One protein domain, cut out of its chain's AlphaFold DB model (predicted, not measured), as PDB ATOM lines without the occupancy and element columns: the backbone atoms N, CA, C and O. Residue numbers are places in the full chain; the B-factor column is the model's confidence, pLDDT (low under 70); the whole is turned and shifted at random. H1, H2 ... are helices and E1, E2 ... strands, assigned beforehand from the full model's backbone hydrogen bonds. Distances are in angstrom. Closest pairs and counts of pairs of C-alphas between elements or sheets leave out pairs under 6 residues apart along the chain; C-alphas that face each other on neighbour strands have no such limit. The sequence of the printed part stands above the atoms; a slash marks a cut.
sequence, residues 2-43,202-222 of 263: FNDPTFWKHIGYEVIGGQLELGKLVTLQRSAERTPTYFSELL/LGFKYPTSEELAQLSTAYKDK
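This is residues 2 to 43 and 202 to 222 of the 263 residues of the protein "ATP-binding domain-containing protein" of Photobacterium damsela subsp. piscicida (UniProt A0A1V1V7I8). A small wall of three strands, E1, E2 and E3, is grazed by the short helix H1, while H2 and H3 lie away from it, at the two ends of the longest axis. Residues 217 to 222 stick out beyond the rest. The 63 printed residues include three named helices and three named strands, along the chain H1 E1 E2 H2 E3 H3; the sheet, in the order E1, E2, E3, is antiparallel, and the class is mixed, helices and strands. The whole is loose, with a radius of gyration of the C-alphas of 14.8 A, and only just flat, spanning 44 by 30 by 17 A.

Find C-alpha 13 at (4.369, -52.552, 21.136); from there E1, residues 13 to 18, runs 13.7 A. E2, residues 25 to 30, covers 17.2 A, and E3, residues 202 to 205, 10.2 A. Look for H1 at residues 7 to 10, from C-alpha 7 at (11.969, -49.734, 24.741), and for H2 at residues 38 to 42. H3, residues 209 to 218, runs 14.6 A to C-alpha 218 at (12.207, -27.940, 25.752).

Start at the hairpin E1 and E2, antiparallel at 148 degrees, where N 14 and O 29 are 2.9 A apart, within hydrogen-bond range. On the other side of E2, E3 is antiparallel to it at 157 degrees, with N 28 and O 202 at 2.9 A. H1 only grazes the sheet, with residues 7 to 9; the closest C-alphas of H1 and E1, Trp 8 and Glu 14, are 7.5 A apart. H2 and H3 are not on the sheet and are apart from each other. Each O i to N i+4 pair is within range in H2 and H3; H1 is too short for one.

The C-alphas of Glu 41 and Lys 222, the two farthest apart, are 45.2 A apart. Residues 44 to 201 are not printed, and C-alphas 43 and 202 stand 21.2 A apart across the cut. Of the links printed whole, none is long. Look for pLDDT under 70 at residues 218 to 221.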
ATOM      1  N   PHE A   2      11.522 -42.066  23.944       80.94
ATOM      2  CA  PHE A   2      12.585 -42.866  24.567       80.94
ATOM      3  C   PHE A   2      13.925 -42.661  23.847       80.94
ATOM      4  O   PHE A   2      13.951 -42.488  22.629       80.94
ATOM      5  N   ASN A   3      15.035 -42.689  24.586       84.62
ATOM      6  CA  ASN A   3      16.370 -42.622  23.978       84.62
ATOM      7  C   ASN A   3      16.721 -43.915  23.235       84.62
ATOM      8  O   ASN A   3      17.382 -43.873  22.204       84.62
ATOM      9  N   ASP A   4      16.252 -45.049  23.753       87.25
ATOM     10  CA  ASP A   4      16.390 -46.362  23.134       87.25
ATOM     11  C   ASP A   4      15.071 -46.745  22.435       87.25
ATOM     12  O   ASP A   4      14.072 -46.990  23.124       87.25
ATOM     13  N   PRO A   5      15.041 -46.814  21.088       89.75
ATOM     14  CA  PRO A   5      13.862 -47.239  20.337       89.75
ATOM     15  C   PRO A   5      13.325 -48.608  20.749       89.75
ATOM     16  O   PRO A   5      12.110 -48.815  20.725       89.75
ATOM     17  N   THR A   6      14.187 -49.534  21.182       89.62
ATOM     18  CA  THR A   6      13.772 -50.895  21.547       89.62
ATOM     19  C   THR A   6      12.859 -50.927  22.772       89.62
ATOM     20  O   THR A   6      12.083 -51.871  22.931       89.62
ATOM     21  N   PHE A   7      12.844 -49.858  23.578       88.44
ATOM     22  CA  PHE A   7      11.969 -49.734  24.741       88.44
ATOM     23  C   PHE A   7      10.481 -49.893  24.393       88.44
ATOM     24  O   PHE A   7       9.733 -50.463  25.186       88.44
ATOM     25  N   TRP A   8      10.055 -49.478  23.192       88.62
ATOM     26  CA  TRP A   8       8.682 -49.692  22.713       88.62
ATOM     27  C   TRP A   8       8.278 -51.171  22.726       88.62
ATOM     28  O   TRP A   8       7.165 -51.499  23.140       88.62
ATOM     29  N   LYS A   9       9.203 -52.075  22.376       89.06
ATOM     30  CA  LYS A   9       8.975 -53.525  22.454       89.06
ATOM     31  C   LYS A   9       8.805 -53.990  23.897       89.06
ATOM     32  O   LYS A   9       7.887 -54.750  24.195       89.06
ATOM     33  N   HIS A  10       9.619 -53.478  24.821       87.00
ATOM     34  CA  HIS A  10       9.533 -53.835  26.243       87.00
ATOM     35  C   HIS A  10       8.175 -53.464  26.858       87.00
ATOM     36  O   HIS A  10       7.601 -54.244  27.626       87.00
ATOM     37  N   ILE A  11       7.610 -52.320  26.463       84.81
ATOM     38  CA  ILE A  11       6.288 -51.871  26.924       84.81
ATOM     39  C   ILE A  11       5.115 -52.462  26.124       84.81
ATOM     40  O   ILE A  11       3.964 -52.094  26.367       84.81
ATOM     41  N   GLY A  12       5.387 -53.418  25.231       86.81
ATOM     42  CA  GLY A  12       4.380 -54.250  24.572       86.81
ATOM     43  C   GLY A  12       3.862 -53.724  23.236       86.81
ATOM     44  O   GLY A  12       2.730 -54.044  22.876       86.81
ATOM     45  N   TYR A  13       4.653 -52.924  22.521       92.06
ATOM     46  CA  TYR A  13       4.369 -52.552  21.136       92.06
ATOM     47  C   TYR A  13       5.195 -53.383  20.156       92.06
ATOM     48  O   TYR A  13       6.324 -53.777  20.442       92.06
ATOM     49  N   GLU A  14       4.653 -53.594  18.968       95.19
ATOM     50  CA  GLU A  14       5.322 -54.261  17.858       95.19
ATOM     51  C   GLU A  14       5.353 -53.363  16.620       95.19
ATOM     52  O   GLU A  14       4.557 -52.431  16.484       95.19
ATOM     53  N   VAL A  15       6.317 -53.621  15.739       97.12
ATOM     54  CA  VAL A  15       6.497 -52.870  14.493       97.12
ATOM     55  C   VAL A  15       5.666 -53.532  13.407       97.12
ATOM     56  O   VAL A  15       5.885 -54.702  13.107       97.12
ATOM     57  N   ILE A  16       4.776 -52.764  12.787       97.12
ATOM     58  CA  ILE A  16       3.967 -53.206  11.638       97.12
ATOM     59  C   ILE A  16       4.339 -52.497  10.336       97.12
ATOM     60  O   ILE A  16       3.919 -52.908   9.259       97.12
ATOM     61  N   GLY A  17       5.156 -51.447  10.419       96.56
ATOM     62  CA  GLY A  17       5.668 -50.733   9.258       96.56
ATOM     63  C   GLY A  17       6.941 -49.959   9.583       96.56
ATOM     64  O   GLY A  17       7.114 -49.464  10.697       96.56
ATOM     65  N   GLY A  18       7.834 -49.840   8.602       97.00
ATOM     66  CA  GLY A  18       9.076 -49.078   8.740       97.00
ATOM     67  C   GLY A  18      10.121 -49.728   9.657       97.00
ATOM     68  O   GLY A  18      10.220 -50.952   9.735       97.00
ATOM     69  N   GLN A  19      10.944 -48.900  10.308       96.88
ATOM     70  CA  GLN A  19      12.074 -49.323  11.144       96.88
ATOM     71  C   GLN A  19      12.075 -48.573  12.474       96.88
ATOM     72  O   GLN A  19      12.079 -47.344  12.506       96.88
ATOM     73  N   LEU A  20      12.121 -49.319  13.579       94.94
ATOM     74  CA  LEU A  20      12.196 -48.766  14.932       94.94
ATOM     75  C   LEU A  20      13.636 -48.352  15.268       94.94
ATOM     76  O   LEU A  20      14.313 -48.985  16.073       94.94
ATOM     77  N   GLU A  21      14.098 -47.296  14.604       95.06
ATOM     78  CA  GLU A  21      15.457 -46.756  14.677       95.06
ATOM     79  C   GLU A  21      15.426 -45.225  14.596       95.06
ATOM     80  O   GLU A  21      14.513 -44.645  14.006       95.06
ATOM     81  N   LEU A  22      16.440 -44.557  15.157       94.81
ATOM     82  CA  LEU A  22      16.534 -43.094  15.142       94.81
ATOM     83  C   LEU A  22      16.512 -42.539  13.708       94.81
ATOM     84  O   LEU A  22      17.194 -43.039  12.812       94.81
ATOM     85  N   GLY A  23      15.740 -41.477  13.489       95.38
ATOM     86  CA  GLY A  23      15.601 -40.808  12.196       95.38
ATOM     87  C   GLY A  23      14.759 -41.555  11.154       95.38
ATOM     88  O   GLY A  23      14.560 -41.016  10.060       95.38
ATOM     89  N   LYS A  24      14.261 -42.764  11.446       97.12
ATOM     90  CA  LYS A  24      13.465 -43.578  10.514       97.12
ATOM     91  C   LYS A  24      11.968 -43.433  10.765       97.12
ATOM     92  O   LYS A  24      11.531 -43.124  11.870       97.12
ATOM     93  N   LEU A  25      11.178 -43.654   9.715       97.44
ATOM     94  CA  LEU A  25       9.728 -43.796   9.840       97.44
ATOM     95  C   LEU A  25       9.401 -45.162  10.441       97.44
ATOM     96  O   LEU A  25       9.988 -46.169  10.039       97.44
ATOM     97  N   VAL A  26       8.447 -45.184  11.367       97.44
ATOM     98  CA  VAL A  26       7.956 -46.396  12.015       97.44
ATOM     99  C   VAL A  26       6.456 -46.298  12.254       97.44
ATOM    100  O   VAL A  26       5.939 -45.228  12.575       97.44
ATOM    101  N   THR A  27       5.780 -47.435  12.134       97.75
ATOM    102  CA  THR A  27       4.397 -47.626  12.566       97.75
ATOM    103  C   THR A  27       4.363 -48.721  13.620       97.75
ATOM    104  O   THR A  27       4.836 -49.840  13.387       97.75
ATOM    105  N   LEU A  28       3.823 -48.383  14.788       95.56
ATOM    106  CA  LEU A  28       3.711 -49.264  15.944       95.56
ATOM    107  C   LEU A  28       2.250 -49.602  16.236       95.56
ATOM    108  O   LEU A  28       1.373 -48.759  16.066       95.56
ATOM    109  N   GLN A  29       2.009 -50.794  16.770       95.06
ATOM    110  CA  GLN A  29       0.729 -51.163  17.378       95.06
ATOM    111  C   GLN A  29       0.951 -51.920  18.686       95.06
ATOM    112  O   GLN A  29       2.053 -52.407  18.948       95.06
ATOM    113  N   ARG A  30      -0.085 -52.020  19.524       90.44
ATOM    114  CA  ARG A  30      -0.053 -52.870  20.721       90.44
ATOM    115  C   ARG A  30      -0.001 -54.334  20.281       90.44
ATOM    116  O   ARG A  30      -0.835 -54.757  19.492       90.44
ATOM    117  N   SER A  31       0.953 -55.102  20.801       90.75
ATOM    118  CA  SER A  31       1.047 -56.524  20.463       90.75
ATOM    119  C   SER A  31      -0.141 -57.302  21.034       90.75
ATOM    120  O   SER A  31      -0.518 -57.110  22.199       90.75
ATOM    121  N   ALA A  32      -0.704 -58.205  20.229       87.81
ATOM    122  CA  ALA A  32      -1.816 -59.062  20.635       87.81
ATOM    123  C   ALA A  32      -1.440 -59.953  21.834       87.81
ATOM    124  O   ALA A  32      -2.236 -60.114  22.750       87.81
ATOM    125  N   GLU A  33      -0.192 -60.429  21.912       87.50
ATOM    126  CA  GLU A  33       0.305 -61.240  23.038       87.50
ATOM    127  C   GLU A  33       0.358 -60.469  24.369       87.50
ATOM    128  O   GLU A  33       0.413 -61.053  25.452       87.50
ATOM    129  N   ARG A  34       0.365 -59.132  24.304       81.94
ATOM    130  CA  ARG A  34       0.431 -58.223  25.462       81.94
ATOM    131  C   ARG A  34      -0.935 -57.619  25.792       81.94
ATOM    132  O   ARG A  34      -1.000 -56.641  26.545       81.94
ATOM    133  N   THR A  35      -1.995 -58.204  25.236       81.44
ATOM    134  CA  THR A  35      -3.387 -57.789  25.394       81.44
ATOM    135  C   THR A  35      -4.234 -59.017  25.742       81.44
ATOM    136  O   THR A  35      -4.206 -60.000  25.006       81.44
ATOM    137  N   PRO A  36      -4.972 -59.017  26.863       84.25
ATOM    138  CA  PRO A  36      -5.875 -60.120  27.189       84.25
ATOM    139  C   PRO A  36      -6.914 -60.372  26.085       84.25
ATOM    140  O   PRO A  36      -7.505 -59.426  25.567       84.25
ATOM    141  N   THR A  37      -7.177 -61.641  25.763       87.00
ATOM    142  CA  THR A  37      -8.042 -62.029  24.630       87.00
ATOM    143  C   THR A  37      -9.494 -61.583  24.794       87.00
ATOM    144  O   THR A  37     -10.156 -61.269  23.806       87.00
ATOM    145  N   TYR A  38      -9.972 -61.450  26.036       84.75
ATOM    146  CA  TYR A  38     -11.333 -60.989  26.305       84.75
ATOM    147  C   TYR A  38     -11.608 -59.582  25.753       84.75
ATOM    148  O   TYR A  38     -12.755 -59.281  25.442       84.75
ATOM    149  N   PHE A  39     -10.589 -58.726  25.583       84.88
ATOM    150  CA  PHE A  39     -10.789 -57.412  24.961       84.88
ATOM    151  C   PHE A  39     -11.223 -57.536  23.503       84.88
ATOM    152  O   PHE A  39     -12.076 -56.780  23.068       84.88
ATOM    153  N   SER A  40     -10.661 -58.486  22.753       85.00
ATOM    154  CA  SER A  40     -11.058 -58.734  21.363       85.00
ATOM    155  C   SER A  40     -12.302 -59.614  21.229       85.00
ATOM    156  O   SER A  40     -12.957 -59.580  20.194       85.00
ATOM    157  N   GLU A  41     -12.606 -60.432  22.239       89.50
ATOM    158  CA  GLU A  41     -13.723 -61.387  22.198       89.50
ATOM    159  C   GLU A  41     -15.039 -60.794  22.713       89.50
ATOM    160  O   GLU A  41     -16.103 -61.148  22.210       89.50
ATOM    161  N   LEU A  42     -14.977 -59.925  23.727       88.88
ATOM    162  CA  LEU A  42     -16.152 -59.437  24.459       88.88
ATOM    163  C   LEU A  42     -16.377 -57.932  24.319       88.88
ATOM    164  O   LEU A  42     -17.454 -57.452  24.664       88.88
ATOM    165  N   LEU A  43     -15.374 -57.183  23.857       90.06
ATOM    166  CA  LEU A  43     -15.425 -55.728  23.777       90.06
ATOM    167  C   LEU A  43     -15.146 -55.251  22.350       90.06
ATOM    168  O   LEU A  43     -14.470 -55.904  21.559       90.06
ATOM    169  N   LEU A 202       0.246 -46.207  15.692       94.25
ATOM    170  CA  LEU A 202       1.067 -45.033  15.948       94.25
ATOM    171  C   LEU A 202       2.173 -44.930  14.896       94.25
ATOM    172  O   LEU A 202       3.224 -45.560  15.025       94.25
ATOM    173  N   GLY A 203       1.922 -44.133  13.856       95.12
ATOM    174  CA  GLY A 203       2.883 -43.816  12.797       95.12
ATOM    175  C   GLY A 203       3.619 -42.500  13.052       95.12
ATOM    176  O   GLY A 203       2.983 -41.467  13.246       95.12
ATOM    177  N   PHE A 204       4.954 -42.511  13.049       95.06
ATOM    178  CA  PHE A 204       5.772 -41.302  13.215       95.06
ATOM    179  C   PHE A 204       7.211 -41.504  12.712       95.06
ATOM    180  O   PHE A 204       7.668 -42.625  12.484       95.06
ATOM    181  N   LYS A 205       7.957 -40.403  12.553       95.88
ATOM    182  CA  LYS A 205       9.415 -40.447  12.371       95.88
ATOM    183  C   LYS A 205      10.075 -40.452  13.742       95.88
ATOM    184  O   LYS A 205       9.896 -39.504  14.506       95.88
ATOM    185  N   TYR A 206      10.837 -41.494  14.054       94.88
ATOM    186  CA  TYR A 206      11.614 -41.512  15.283       94.88
ATOM    187  C   TYR A 206      12.617 -40.348  15.254       94.88
ATOM    188  O   TYR A 206      13.332 -40.214  14.257       94.88
ATOM    189  N   PRO A 207      12.695 -39.512  16.302       93.56
ATOM    190  CA  PRO A 207      13.612 -38.379  16.292       93.56
ATOM    191  C   PRO A 207      15.077 -38.819  16.169       93.56
ATOM    192  O   PRO A 207      15.450 -39.916  16.597       93.56
ATOM    193  N   THR A 208      15.924 -37.979  15.585       94.75
ATOM    194  CA  THR A 208      17.381 -38.168  15.613       94.75
ATOM    195  C   THR A 208      17.929 -37.929  17.023       94.75
ATOM    196  O   THR A 208      17.255 -37.359  17.882       94.75
ATOM    197  N   SER A 209      19.178 -38.326  17.282       91.50
ATOM    198  CA  SER A 209      19.838 -38.047  18.567       91.50
ATOM    199  C   SER A 209      19.868 -36.549  18.908       91.50
ATOM    200  O   SER A 209      19.708 -36.176  20.068       91.50
ATOM    201  N   GLU A 210      20.037 -35.690  17.899       90.25
ATOM    202  CA  GLU A 210      20.045 -34.230  18.050       90.25
ATOM    203  C   GLU A 210      18.650 -33.698  18.401       90.25
ATOM    204  O   GLU A 210      18.495 -32.925  19.350       90.25
ATOM    205  N   GLU A 211      17.616 -34.170  17.700       90.69
ATOM    206  CA  GLU A 211      16.220 -33.813  17.973       90.69
ATOM    207  C   GLU A 211      15.784 -34.289  19.373       90.69
ATOM    208  O   GLU A 211      15.115 -33.552  20.098       90.69
ATOM    209  N   LEU A 212      16.208 -35.482  19.816       86.94
ATOM    210  CA  LEU A 212      15.962 -35.968  21.183       86.94
ATOM    211  C   LEU A 212      16.586 -35.055  22.245       86.94
ATOM    212  O   LEU A 212      15.941 -34.760  23.256       86.94
ATOM    213  N   ALA A 213      17.815 -34.579  22.022       85.44
ATOM    214  CA  ALA A 213      18.481 -33.663  22.943       85.44
ATOM    215  C   ALA A 213      17.729 -32.322  23.045       85.44
ATOM    216  O   ALA A 213      17.501 -31.818  24.153       85.44
ATOM    217  N   GLN A 214      17.261 -31.787  21.915       84.81
ATOM    218  CA  GLN A 214      16.439 -30.573  21.876       84.81
ATOM    219  C   GLN A 214      15.104 -30.761  22.610       84.81
ATOM    220  O   GLN A 214      14.751 -29.948  23.468       84.81
ATOM    221  N   LEU A 215      14.400 -31.870  22.354       79.56
ATOM    222  CA  LEU A 215      13.153 -32.214  23.041       79.56
ATOM    223  C   LEU A 215      13.359 -32.319  24.558       79.56
ATOM    224  O   LEU A 215      12.574 -31.768  25.326       79.56
ATOM    225  N   SER A 216      14.438 -32.965  25.009       74.31
ATOM    226  CA  SER A 216      14.730 -33.096  26.443       74.31
ATOM    227  C   SER A 216      14.900 -31.743  27.144       74.31
ATOM    228  O   SER A 216      14.559 -31.604  28.316       74.31
ATOM    229  N   THR A 217      15.381 -30.732  26.415       71.81
ATOM    230  CA  THR A 217      15.578 -29.375  26.929       71.81
ATOM    231  C   THR A 217      14.266 -28.592  26.946       71.81
ATOM    232  O   THR A 217      13.941 -27.973  27.956       71.81
ATOM    233  N   ALA A 218      13.476 -28.662  25.868       65.88
ATOM    234  CA  ALA A 218      12.207 -27.940  25.752       65.88
ATOM    235  C   ALA A 218      11.155 -28.390  26.784       65.88
ATOM    236  O   ALA A 218      10.383 -27.569  27.286       65.88
ATOM    237  N   TYR A 219      11.154 -29.682  27.129       63.09
ATOM    238  CA  TYR A 219      10.214 -30.289  28.077       63.09
ATOM    239  C   TYR A 219      10.732 -30.354  29.525       63.09
ATOM    240  O   TYR A 219      10.126 -31.040  30.349       63.09
ATOM    241  N   LYS A 220      11.818 -29.643  29.871       67.94
ATOM    242  CA  LYS A 220      12.218 -29.492  31.279       67.94
ATOM    243  C   LYS A 220      11.124 -28.788  32.079       67.94
ATOM    244  O   LYS A 220      10.534 -27.801  31.625       67.94
ATOM    245  N   ASP A 221      10.887 -29.300  33.285       65.19
ATOM    246  CA  ASP A 221       9.998 -28.672  34.252       65.19
ATOM    247  C   ASP A 221      10.488 -27.257  34.561       65.19
ATOM    248  O   ASP A 221      11.623 -27.062  34.992       65.19
ATOM    249  N   LYS A 222       9.612 -26.276  34.327       70.56
ATOM    250  CA  LYS A 222       9.853 -24.879  34.687       70.56
ATOM    251  C   LYS A 222       9.646 -24.705  36.184       70.56
ATOM    252  O   LYS A 222       8.680 -25.233  36.746       70.56
TER     253      LYS A 222